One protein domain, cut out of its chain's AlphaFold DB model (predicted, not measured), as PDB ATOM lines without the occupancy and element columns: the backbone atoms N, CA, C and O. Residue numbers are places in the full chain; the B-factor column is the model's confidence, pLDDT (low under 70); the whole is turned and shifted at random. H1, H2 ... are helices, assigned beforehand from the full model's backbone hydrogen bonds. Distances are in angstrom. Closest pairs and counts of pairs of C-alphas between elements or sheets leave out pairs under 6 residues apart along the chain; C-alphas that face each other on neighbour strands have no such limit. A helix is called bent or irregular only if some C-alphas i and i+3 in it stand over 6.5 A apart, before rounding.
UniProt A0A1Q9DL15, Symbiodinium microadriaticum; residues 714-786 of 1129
ATOM      1  N   VAL A 714      20.658  25.219  31.692       52.94
ATOM      2  CA  VAL A 714      19.285  25.360  31.199       52.94
ATOM      3  C   VAL A 714      19.336  24.986  29.723       52.94
ATOM      4  O   VAL A 714      20.027  25.660  28.959       52.94
ATOM      5  N   ASP A 715      18.648  23.915  29.321       48.44
ATOM      6  CA  ASP A 715      18.547  23.576  27.900       48.44
ATOM      7  C   ASP A 715      17.890  24.756  27.169       48.44
ATOM      8  O   ASP A 715      16.761  25.160  27.472       48.44
ATOM      9  N   THR A 716      18.616  25.337  26.215       52.31
ATOM     10  CA  THR A 716      18.155  26.489  25.436       52.31
ATOM     11  C   THR A 716      16.914  26.154  24.614       52.31
ATOM     12  O   THR A 716      16.122  27.055  24.335       52.31
ATOM     13  N   LYS A 717      16.673  24.871  24.310       56.44
ATOM     14  CA  LYS A 717      15.424  24.383  23.709       56.44
ATOM     15  C   LYS A 717      14.243  24.531  24.663       56.44
ATOM     16  O   LYS A 717      13.187  24.983  24.238       56.44
ATOM     17  N   LEU A 718      14.420  24.208  25.946       54.62
ATOM     18  CA  LEU A 718      13.365  24.329  26.957       54.62
ATOM     19  C   LEU A 718      13.043  25.806  27.236       54.62
ATOM     20  O   LEU A 718      11.875  26.184  27.301       54.62
ATOM     21  N   PHE A 719      14.071  26.659  27.321       69.00
ATOM     22  CA  PHE A 719      13.878  28.109  27.424       69.00
ATOM     23  C   PHE A 719      13.183  28.687  26.179       69.00
ATOM     24  O   PHE A 719      12.256  29.486  26.310       69.00
ATOM     25  N   GLY A 720      13.575  28.246  24.979       71.19
ATOM     26  CA  GLY A 720      12.915  28.609  23.724       71.19
ATOM     27  C   GLY A 720      11.453  28.159  23.666       71.19
ATOM     28  O   GLY A 720      10.598  28.945  23.269       71.19
ATOM     29  N   TYR A 721      11.149  26.945  24.133       67.25
ATOM     30  CA  TYR A 721       9.798  26.378  24.179       67.25
ATOM     31  C   TYR A 721       8.864  27.189  25.087       67.25
ATOM     32  O   TYR A 721       7.819  27.653  24.631       67.25
ATOM     33  N   PHE A 722       9.267  27.464  26.333       65.25
ATOM     34  CA  PHE A 722       8.486  28.338  27.216       65.25
ATOM     35  C   PHE A 722       8.370  29.765  26.663       65.25
ATOM     36  O   PHE A 722       7.290  30.349  26.710       65.25
ATOM     37  N   THR A 723       9.442  30.317  26.085       70.69
ATOM     38  CA  THR A 723       9.406  31.654  25.468       70.69
ATOM     39  C   THR A 723       8.409  31.711  24.304       70.69
ATOM     40  O   THR A 723       7.650  32.672  24.213       70.69
ATOM     41  N   ALA A 724       8.351  30.678  23.458       64.31
ATOM     42  CA  ALA A 724       7.396  30.573  22.354       64.31
ATOM     43  C   ALA A 724       5.943  30.432  22.840       64.31
ATOM     44  O   ALA A 724       5.058  31.099  22.306       64.31
ATOM     45  N   ILE A 725       5.702  29.637  23.889       66.44
ATOM     46  CA  ILE A 725       4.379  29.515  24.518       66.44
ATOM     47  C   ILE A 725       3.917  30.873  25.062       66.44
ATOM     48  O   ILE A 725       2.850  31.348  24.678       66.44
ATOM     49  N   TYR A 726       4.722  31.558  25.879       69.50
ATOM     50  CA  TYR A 726       4.333  32.863  26.432       69.50
ATOM     51  C   TYR A 726       4.248  33.984  25.378       69.50
ATOM     52  O   TYR A 726       3.427  34.888  25.523       69.50
ATOM     53  N   LEU A 727       5.005  33.902  24.276       68.81
ATOM     54  CA  LEU A 727       4.808  34.760  23.098       68.81
ATOM     55  C   LEU A 727       3.465  34.497  22.395       68.81
ATOM     56  O   LEU A 727       2.824  35.453  21.960       68.81
ATOM     57  N   SER A 728       3.015  33.240  22.313       60.22
ATOM     58  CA  SER A 728       1.719  32.885  21.705       60.22
ATOM     59  C   SER A 728       0.520  33.439  22.489       60.22
ATOM     60  O   SER A 728      -0.470  33.840  21.883       60.22
ATOM     61  N   TYR A 729       0.654  33.604  23.810       65.00
ATOM     62  CA  TYR A 729      -0.312  34.309  24.666       65.00
ATOM     63  C   TYR A 729      -0.186  35.851  24.611       65.00
ATOM     64  O   TYR A 729      -0.696  36.556  25.484       65.00
ATOM     65  N   GLY A 730       0.514  36.401  23.611       59.53
ATOM     66  CA  GLY A 730       0.518  37.830  23.263       59.53
ATOM     67  C   GLY A 730       1.183  38.782  24.267       59.53
ATOM     68  O   GLY A 730       1.194  39.992  24.041       59.53
ATOM     69  N   THR A 731       1.751  38.282  25.368       73.19
ATOM     70  CA  THR A 731       2.213  39.101  26.502       73.19
ATOM     71  C   THR A 731       3.740  39.116  26.629       73.19
ATOM     72  O   THR A 731       4.346  38.410  27.433       73.19
ATOM     73  N   LEU A 732       4.374  40.019  25.870       72.06
ATOM     74  CA  LEU A 732       5.835  40.233  25.835       72.06
ATOM     75  C   LEU A 732       6.497  40.497  27.207       72.06
ATOM     76  O   LEU A 732       7.711  40.335  27.341       72.06
ATOM     77  N   CYS A 733       5.732  40.890  28.227       74.06
ATOM     78  CA  CYS A 733       6.252  41.206  29.557       74.06
ATOM     79  C   CYS A 733       6.861  39.996  30.284       74.06
ATOM     80  O   CYS A 733       7.929  40.139  30.878       74.06
ATOM     81  N   TYR A 734       6.234  38.815  30.238       72.31
ATOM     82  CA  TYR A 734       6.672  37.669  31.050       72.31
ATOM     83  C   TYR A 734       8.038  37.090  30.618       72.31
ATOM     84  O   TYR A 734       8.890  36.895  31.492       72.31
ATOM     85  N   PRO A 735       8.340  36.899  29.314       75.12
ATOM     86  CA  PRO A 735       9.685  36.511  28.880       75.12
ATOM     87  C   PRO A 735      10.766  37.535  29.262       75.12
ATOM     88  O   PRO A 735      11.866  37.153  29.669       75.12
ATOM     89  N   LEU A 736      10.454  38.836  29.190       75.50
ATOM     90  CA  LEU A 736      11.378  39.908  29.578       75.50
ATOM     91  C   LEU A 736      11.621  39.947  31.095       75.50
ATOM     92  O   LEU A 736      12.764  40.110  31.520       75.50
ATOM     93  N   GLN A 737      10.585  39.739  31.913       74.81
ATOM     94  CA  GLN A 737      10.710  39.595  33.369       74.81
ATOM     95  C   GLN A 737      11.593  38.398  33.743       74.81
ATOM     96  O   GLN A 737      12.507  38.544  34.555       74.81
ATOM     97  N   LEU A 738      11.369  37.234  33.121       77.62
ATOM     98  CA  LEU A 738      12.162  36.028  33.365       77.62
ATOM     99  C   LEU A 738      13.633  36.230  32.963       77.62
ATOM    100  O   LEU A 738      14.536  35.930  33.746       77.62
ATOM    101  N   GLY A 739      13.882  36.811  31.784       84.38
ATOM    102  CA  GLY A 739      15.230  37.158  31.324       84.38
ATOM    103  C   GLY A 739      15.943  38.144  32.257       84.38
ATOM    104  O   GLY A 739      17.099  37.926  32.621       84.38
ATOM    105  N   ALA A 740      15.248  39.190  32.715       77.25
ATOM    106  CA  ALA A 740      15.788  40.160  33.667       77.25
ATOM    107  C   ALA A 740      16.100  39.528  35.036       77.25
ATOM    108  O   ALA A 740      17.166  39.783  35.598       77.25
ATOM    109  N   ALA A 741      15.223  38.662  35.555       73.00
ATOM    110  CA  ALA A 741      15.445  37.951  36.813       73.00
ATOM    111  C   ALA A 741      16.685  37.041  36.744       73.00
ATOM    112  O   ALA A 741      17.553  37.107  37.622       73.00
ATOM    113  N   VAL A 742      16.824  36.260  35.666       80.69
ATOM    114  CA  VAL A 742      17.997  35.403  35.419       80.69
ATOM    115  C   VAL A 742      19.278  36.235  35.266       80.69
ATOM    116  O   VAL A 742      20.307  35.883  35.843       80.69
ATOM    117  N   ALA A 743      19.227  37.376  34.570       79.44
ATOM    118  CA  ALA A 743      20.376  38.272  34.406       79.44
ATOM    119  C   ALA A 743      20.801  38.986  35.710       79.44
ATOM    120  O   ALA A 743      21.985  39.282  35.906       79.44
ATOM    121  N   LEU A 744      19.860  39.261  36.622       79.56
ATOM    122  CA  LEU A 744      20.124  39.957  37.886       79.56
ATOM    123  C   LEU A 744      20.524  39.019  39.037       79.56
ATOM    124  O   LEU A 744      21.298  39.437  39.906       79.56
ATOM    125  N   ALA A 745      20.082  37.758  39.043       73.50
ATOM    126  CA  ALA A 745      20.397  36.797  40.106       73.50
ATOM    127  C   ALA A 745      21.914  36.650  40.413       73.50
ATOM    128  O   ALA A 745      22.282  36.658  41.595       73.50
ATOM    129  N   PRO A 746      22.841  36.629  39.426       81.56
ATOM    130  CA  PRO A 746      24.281  36.626  39.693       81.56
ATOM    131  C   PRO A 746      24.787  37.895  40.393       81.56
ATOM    132  O   PRO A 746      25.718  37.818  41.197       81.56
ATOM    133  N   ARG A 747      24.184  39.065  40.125       73.81
ATOM    134  CA  ARG A 747      24.532  40.329  40.798       73.81
ATOM    135  C   ARG A 747      24.052  40.313  42.249       73.81
ATOM    136  O   ARG A 747      24.871  40.537  43.138       73.81
ATOM    137  N   PHE A 748      22.799  39.930  42.507       70.50
ATOM    138  CA  PHE A 748      22.291  39.757  43.876       70.50
ATOM    139  C   PHE A 748      23.113  38.731  44.676       70.50
ATOM    140  O   PHE A 748      23.520  39.021  45.799       70.50
ATOM    141  N   SER A 749      23.474  37.585  44.084       70.69
ATOM    142  CA  SER A 749      24.330  36.567  44.722       70.69
ATOM    143  C   SER A 749      25.724  37.085  45.123       70.69
ATOM    144  O   SER A 749      26.298  36.633  46.120       70.69
ATOM    145  N   ARG A 750      26.292  38.040  44.370       74.81
ATOM    146  CA  ARG A 750      27.557  38.713  44.723       74.81
ATOM    147  C   ARG A 750      27.346  39.759  45.821       74.81
ATOM    148  O   ARG A 750      28.140  39.800  46.761       74.81
ATOM    149  N   SER A 751      26.279  40.555  45.741       70.31
ATOM    150  CA  SER A 751      25.941  41.563  46.755       70.31
ATOM    151  C   SER A 751      25.663  40.934  48.121       70.31
ATOM    152  O   SER A 751      26.301  41.323  49.093       70.31
ATOM    153  N   PHE A 752      24.826  39.893  48.201       69.25
ATOM    154  CA  PHE A 752      24.563  39.175  49.456       69.25
ATOM    155  C   PHE A 752      25.822  38.527  50.050       69.25
ATOM    156  O   PHE A 752      25.996  38.545  51.267       69.25
ATOM    157  N   ARG A 753      26.749  38.017  49.222       72.06
ATOM    158  CA  ARG A 753      28.050  37.519  49.710       72.06
ATOM    159  C   ARG A 753      28.908  38.629  50.321       72.06
ATOM    160  O   ARG A 753      29.421  38.434  51.419       72.06
ATOM    161  N   ARG A 754      29.013  39.791  49.661       74.50
ATOM    162  CA  ARG A 754      29.732  40.974  50.184       74.50
ATOM    163  C   ARG A 754      29.092  41.534  51.459       74.50
ATOM    164  O   ARG A 754      29.805  41.986  52.352       74.50
ATOM    165  N   LEU A 755      27.762  41.487  51.549       68.19
ATOM    166  CA  LEU A 755      27.003  41.917  52.722       68.19
ATOM    167  C   LEU A 755      27.267  40.979  53.910       68.19
ATOM    168  O   LEU A 755      27.663  41.439  54.979       68.19
ATOM    169  N   LYS A 756      27.174  39.658  53.689       70.88
ATOM    170  CA  LYS A 756      27.498  38.627  54.688       70.88
ATOM    171  C   LYS A 756      28.931  38.766  55.215       70.88
ATOM    172  O   LYS A 756      29.131  38.715  56.424       70.88
ATOM    173  N   SER A 757      29.915  38.970  54.333       76.56
ATOM    174  CA  SER A 757      31.325  39.104  54.733       76.56
ATOM    175  C   SER A 757      31.654  40.408  55.462       76.56
ATOM    176  O   SER A 757      32.687  40.471  56.116       76.56
ATOM    177  N   ARG A 758      30.821  41.455  55.340       78.00
ATOM    178  CA  ARG A 758      31.013  42.730  56.054       78.00
ATOM    179  C   ARG A 758      30.248  42.820  57.371       78.00
ATOM    180  O   ARG A 758      30.716  43.501  58.270       78.00
ATOM    181  N   MET A 759      29.086  42.178  57.474       70.81
ATOM    182  CA  MET A 759      28.191  42.361  58.623       70.81
ATOM    183  C   MET A 759      28.325  41.298  59.720       70.81
ATOM    184  O   MET A 759      27.871  41.548  60.829       70.81
ATOM    185  N   GLY A 760      28.896  40.115  59.442       78.81
ATOM    186  CA  GLY A 760      29.115  39.058  60.453       78.81
ATOM    187  C   GLY A 760      27.845  38.511  61.134       78.81
ATOM    188  O   GLY A 760      27.930  37.703  62.053       78.81
ATOM    189  N   LEU A 761      26.670  38.959  60.691       72.38
ATOM    190  CA  LEU A 761      25.400  38.840  61.393       72.38
ATOM    191  C   LEU A 761      24.707  37.496  61.141       72.38
ATOM    192  O   LEU A 761      24.696  36.970  60.025       72.38
ATOM    193  N   ASN A 762      24.082  36.962  62.195       78.69
ATOM    194  CA  ASN A 762      23.293  35.736  62.126       78.69
ATOM    195  C   ASN A 762      22.117  35.881  61.150       78.69
ATOM    196  O   ASN A 762      21.431  36.905  61.131       78.69
ATOM    197  N   TRP A 763      21.831  34.814  60.392       76.38
ATOM    198  CA  TRP A 763      20.745  34.771  59.399       76.38
ATOM    199  C   TRP A 763      19.384  35.203  59.959       76.38
ATOM    200  O   TRP A 763      18.610  35.831  59.245       76.38
ATOM    201  N   PHE A 764      19.116  34.915  61.235       74.94
ATOM    202  CA  PHE A 764      17.885  35.312  61.916       74.94
ATOM    203  C   PHE A 764      17.721  36.842  61.984       74.94
ATOM    204  O   PHE A 764      16.648  37.367  61.704       74.94
ATOM    205  N   VAL A 765      18.807  37.570  62.265       79.31
ATOM    206  CA  VAL A 765      18.803  39.040  62.337       79.31
ATOM    207  C   VAL A 765      18.738  39.655  60.936       79.31
ATOM    208  O   VAL A 765      18.039  40.642  60.733       79.31
ATOM    209  N   ALA A 766      19.386  39.037  59.943       77.56
ATOM    210  CA  ALA A 766      19.238  39.437  58.541       77.56
ATOM    211  C   ALA A 766      17.797  39.230  58.022       77.56
ATOM    212  O   ALA A 766      17.290  40.063  57.273       77.56
ATOM    213  N   GLY A 767      17.121  38.157  58.452       84.06
ATOM    214  CA  GLY A 767      15.703  37.919  58.178       84.06
ATOM    215  C   GLY A 767      14.791  38.946  58.855       84.06
ATOM    216  O   GLY A 767      13.905  39.491  58.202       84.06
ATOM    217  N   ALA A 768      15.052  39.278  60.124       83.00
ATOM    218  CA  ALA A 768      14.329  40.327  60.843       83.00
ATOM    219  C   ALA A 768      14.464  41.702  60.158       83.00
ATOM    220  O   ALA A 768      13.459  42.375  59.949       83.00
ATOM    221  N   TRP A 769      15.673  42.082  59.725       87.88
ATOM    222  CA  TRP A 769      15.905  43.320  58.964       87.88
ATOM    223  C   TRP A 769      15.230  43.334  57.586       87.88
ATOM    224  O   TRP A 769      14.802  44.388  57.122       87.88
ATOM    225  N   LEU A 770      15.109  42.183  56.921       85.50
ATOM    226  CA  LEU A 770      14.358  42.094  55.667       85.50
ATOM    227  C   LEU A 770      12.849  42.263  55.910       85.50
ATOM    228  O   LEU A 770      12.187  42.966  55.153       85.50
ATOM    229  N   LEU A 771      12.317  41.677  56.988       85.00
ATOM    230  CA  LEU A 771      10.914  41.825  57.382       85.00
ATOM    231  C   LEU A 771      10.567  43.265  57.787       85.00
ATOM    232  O   LEU A 771       9.524  43.762  57.366       85.00
ATOM    233  N   THR A 772      11.428  43.968  58.532       86.44
ATOM    234  CA  THR A 772      11.186  45.382  58.879       86.44
ATOM    235  C   THR A 772      11.254  46.302  57.660       86.44
ATOM    236  O   THR A 772      10.438  47.215  57.557       86.44
ATOM    237  N   LEU A 773      12.146  46.040  56.695       88.69
ATOM    238  CA  LEU A 773      12.180  46.770  55.419       88.69
ATOM    239  C   LEU A 773      10.921  46.527  54.571       88.69
ATOM    240  O   LEU A 773      10.366  47.482  54.027       88.69
ATOM    241  N   ILE A 774      10.434  45.283  54.494       88.75
ATOM    242  CA  ILE A 774       9.170  44.962  53.808       88.75
ATOM    243  C   ILE A 774       8.003  45.688  54.491       88.75
ATOM    244  O   ILE A 774       7.261  46.401  53.815       88.75
ATOM    245  N   ALA A 775       7.883  45.597  55.818       88.31
ATOM    246  CA  ALA A 775       6.836  46.281  56.577       88.31
ATOM    247  C   ALA A 775       6.867  47.808  56.376       88.31
ATOM    248  O   ALA A 775       5.837  48.407  56.077       88.31
ATOM    249  N   ALA A 776       8.046  48.437  56.452       89.69
ATOM    250  CA  ALA A 776       8.203  49.871  56.203       89.69
ATOM    251  C   ALA A 776       7.781  50.271  54.777       89.69
ATOM    252  O   ALA A 776       7.116  51.292  54.596       89.69
ATOM    253  N   SER A 777       8.111  49.454  53.767       86.50
ATOM    254  CA  SER A 777       7.709  49.712  52.379       86.50
ATOM    255  C   SER A 777       6.190  49.623  52.169       86.50
ATOM    256  O   SER A 777       5.620  50.476  51.492       86.50
ATOM    257  N   LEU A 778       5.516  48.661  52.811       88.50
ATOM    258  CA  LEU A 778       4.057  48.525  52.762       88.50
ATOM    259  C   LEU A 778       3.363  49.709  53.452       88.50
ATOM    260  O   LEU A 778       2.439  50.289  52.884       88.50
ATOM    261  N   THR A 779       3.852  50.131  54.621       89.25
ATOM    262  CA  THR A 779       3.342  51.319  55.327       89.25
ATOM    263  C   THR A 779       3.481  52.587  54.479       89.25
ATOM    264  O   THR A 779       2.547  53.387  54.425       89.25
ATOM    265  N   ALA A 780       4.598  52.760  53.763       88.88
ATOM    266  CA  ALA A 780       4.796  53.899  52.864       88.88
ATOM    267  C   ALA A 780       3.818  53.898  51.671       88.88
ATOM    268  O   ALA A 780       3.271  54.947  51.328       88.88
ATOM    269  N   VAL A 781       3.542  52.731  51.072       90.50
ATOM    270  CA  VAL A 781       2.539  52.596  49.996       90.50
ATOM    271  C   VAL A 781       1.133  52.916  50.513       90.50
ATOM    272  O   VAL A 781       0.418  53.696  49.885       90.50
ATOM    273  N   MET A 782       0.750  52.390  51.680       89.81
ATOM    274  CA  MET A 782      -0.559  52.669  52.285       89.81
ATOM    275  C   MET A 782      -0.730  54.151  52.643       89.81
ATOM    276  O   MET A 782      -1.780  54.726  52.366       89.81
ATOM    277  N   ALA A 783       0.309  54.802  53.179       89.50
ATOM    278  CA  ALA A 783       0.300  56.245  53.424       89.50
ATOM    279  C   ALA A 783       0.129  57.051  52.121       89.50
ATOM    280  O   ALA A 783      -0.647  58.005  52.090       89.50
ATOM    281  N   GLY A 784       0.783  56.635  51.030       89.81
ATOM    282  CA  GLY A 784       0.609  57.235  49.704       89.81
ATOM    283  C   GLY A 784      -0.818  57.104  49.159       89.81
ATOM    284  O   GLY A 784      -1.353  58.070  48.618       89.81
ATOM    285  N   ILE A 785      -1.465  55.949  49.352       86.94
ATOM    286  CA  ILE A 785      -2.870  55.725  48.966       86.94
ATOM    287  C   ILE A 785      -3.810  56.625  49.781       86.94
ATOM    288  O   ILE A 785      -4.657  57.303  49.204       86.94
ATOM    289  N   VAL A 786      -3.635  56.691  51.106       88.44
ATOM    290  CA  VAL A 786      -4.438  57.568  51.980       88.44
ATOM    291  C   VAL A 786      -4.264  59.042  51.600       88.44
ATOM    292  O   VAL A 786      -5.250  59.772  51.517       88.44
TER     293      VAL A 786
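This is residues 714 to 786 of the 1129 residues of a protein of Symbiodinium microadriaticum (UniProt A0A1Q9DL15). This is an open, flat zigzag of three helices with an empty middle: H1 folds back into the first arm of the long, bent H2, whose second arm reaches away from H1, and H3 turns off beyond its end. H1 and H2a make a helical hairpin, while H3 meets no other helix and sticks out with residues 767 to 786. The printed part has 73 residues, with three named helices in the order H1, H2, H3 and no named strand, and its class is all helix. It is extended, with a radius of gyration of the C-alphas of 18.2 A, and spans 43 by 40 by 16 A.

Find C-alpha 716 at (18.155, 26.489, 25.436); from there H1 runs through residues 716 to 728, 18.0 A. Next comes H2, residues 733 to 759, assigned as one helix by its hydrogen bonds but bent: C-alphas 743 and 746 are 6.8 A apart. Its arms are H2a, residues 733 to 743, 15.2 A, and H2b, residues 746 to 759, 20.2 A. H3, residues 763 to 786, covers 34.8 A and ends with C-alpha 786 at (-4.438, 57.568, 51.980).

Look first at the hairpin: H1 touches H2a with residues 723 to 727 alone, and their closest C-alphas, of Thr 723 and Pro 735, are 5.9 A apart. They run opposite ways at a shallow tilt of 27 degrees. At the bend, H2a and H2b stand at a steep tilt of 48 degrees. H3 is apart from H1, H2a and H2b, and H1 is apart from H2b. In H1, H2a, H2b and H3 every O i to N i+4 pair is within hydrogen-bond range.

The C-alphas farthest apart, of Lys 717 and Val 786, are 47.9 A apart. The printed part has no cut, and both links are tight. Mean pLDDT of the printed part is 75.6; 17 residues are under 70, among them residues 714 to 719 and 724 to 730.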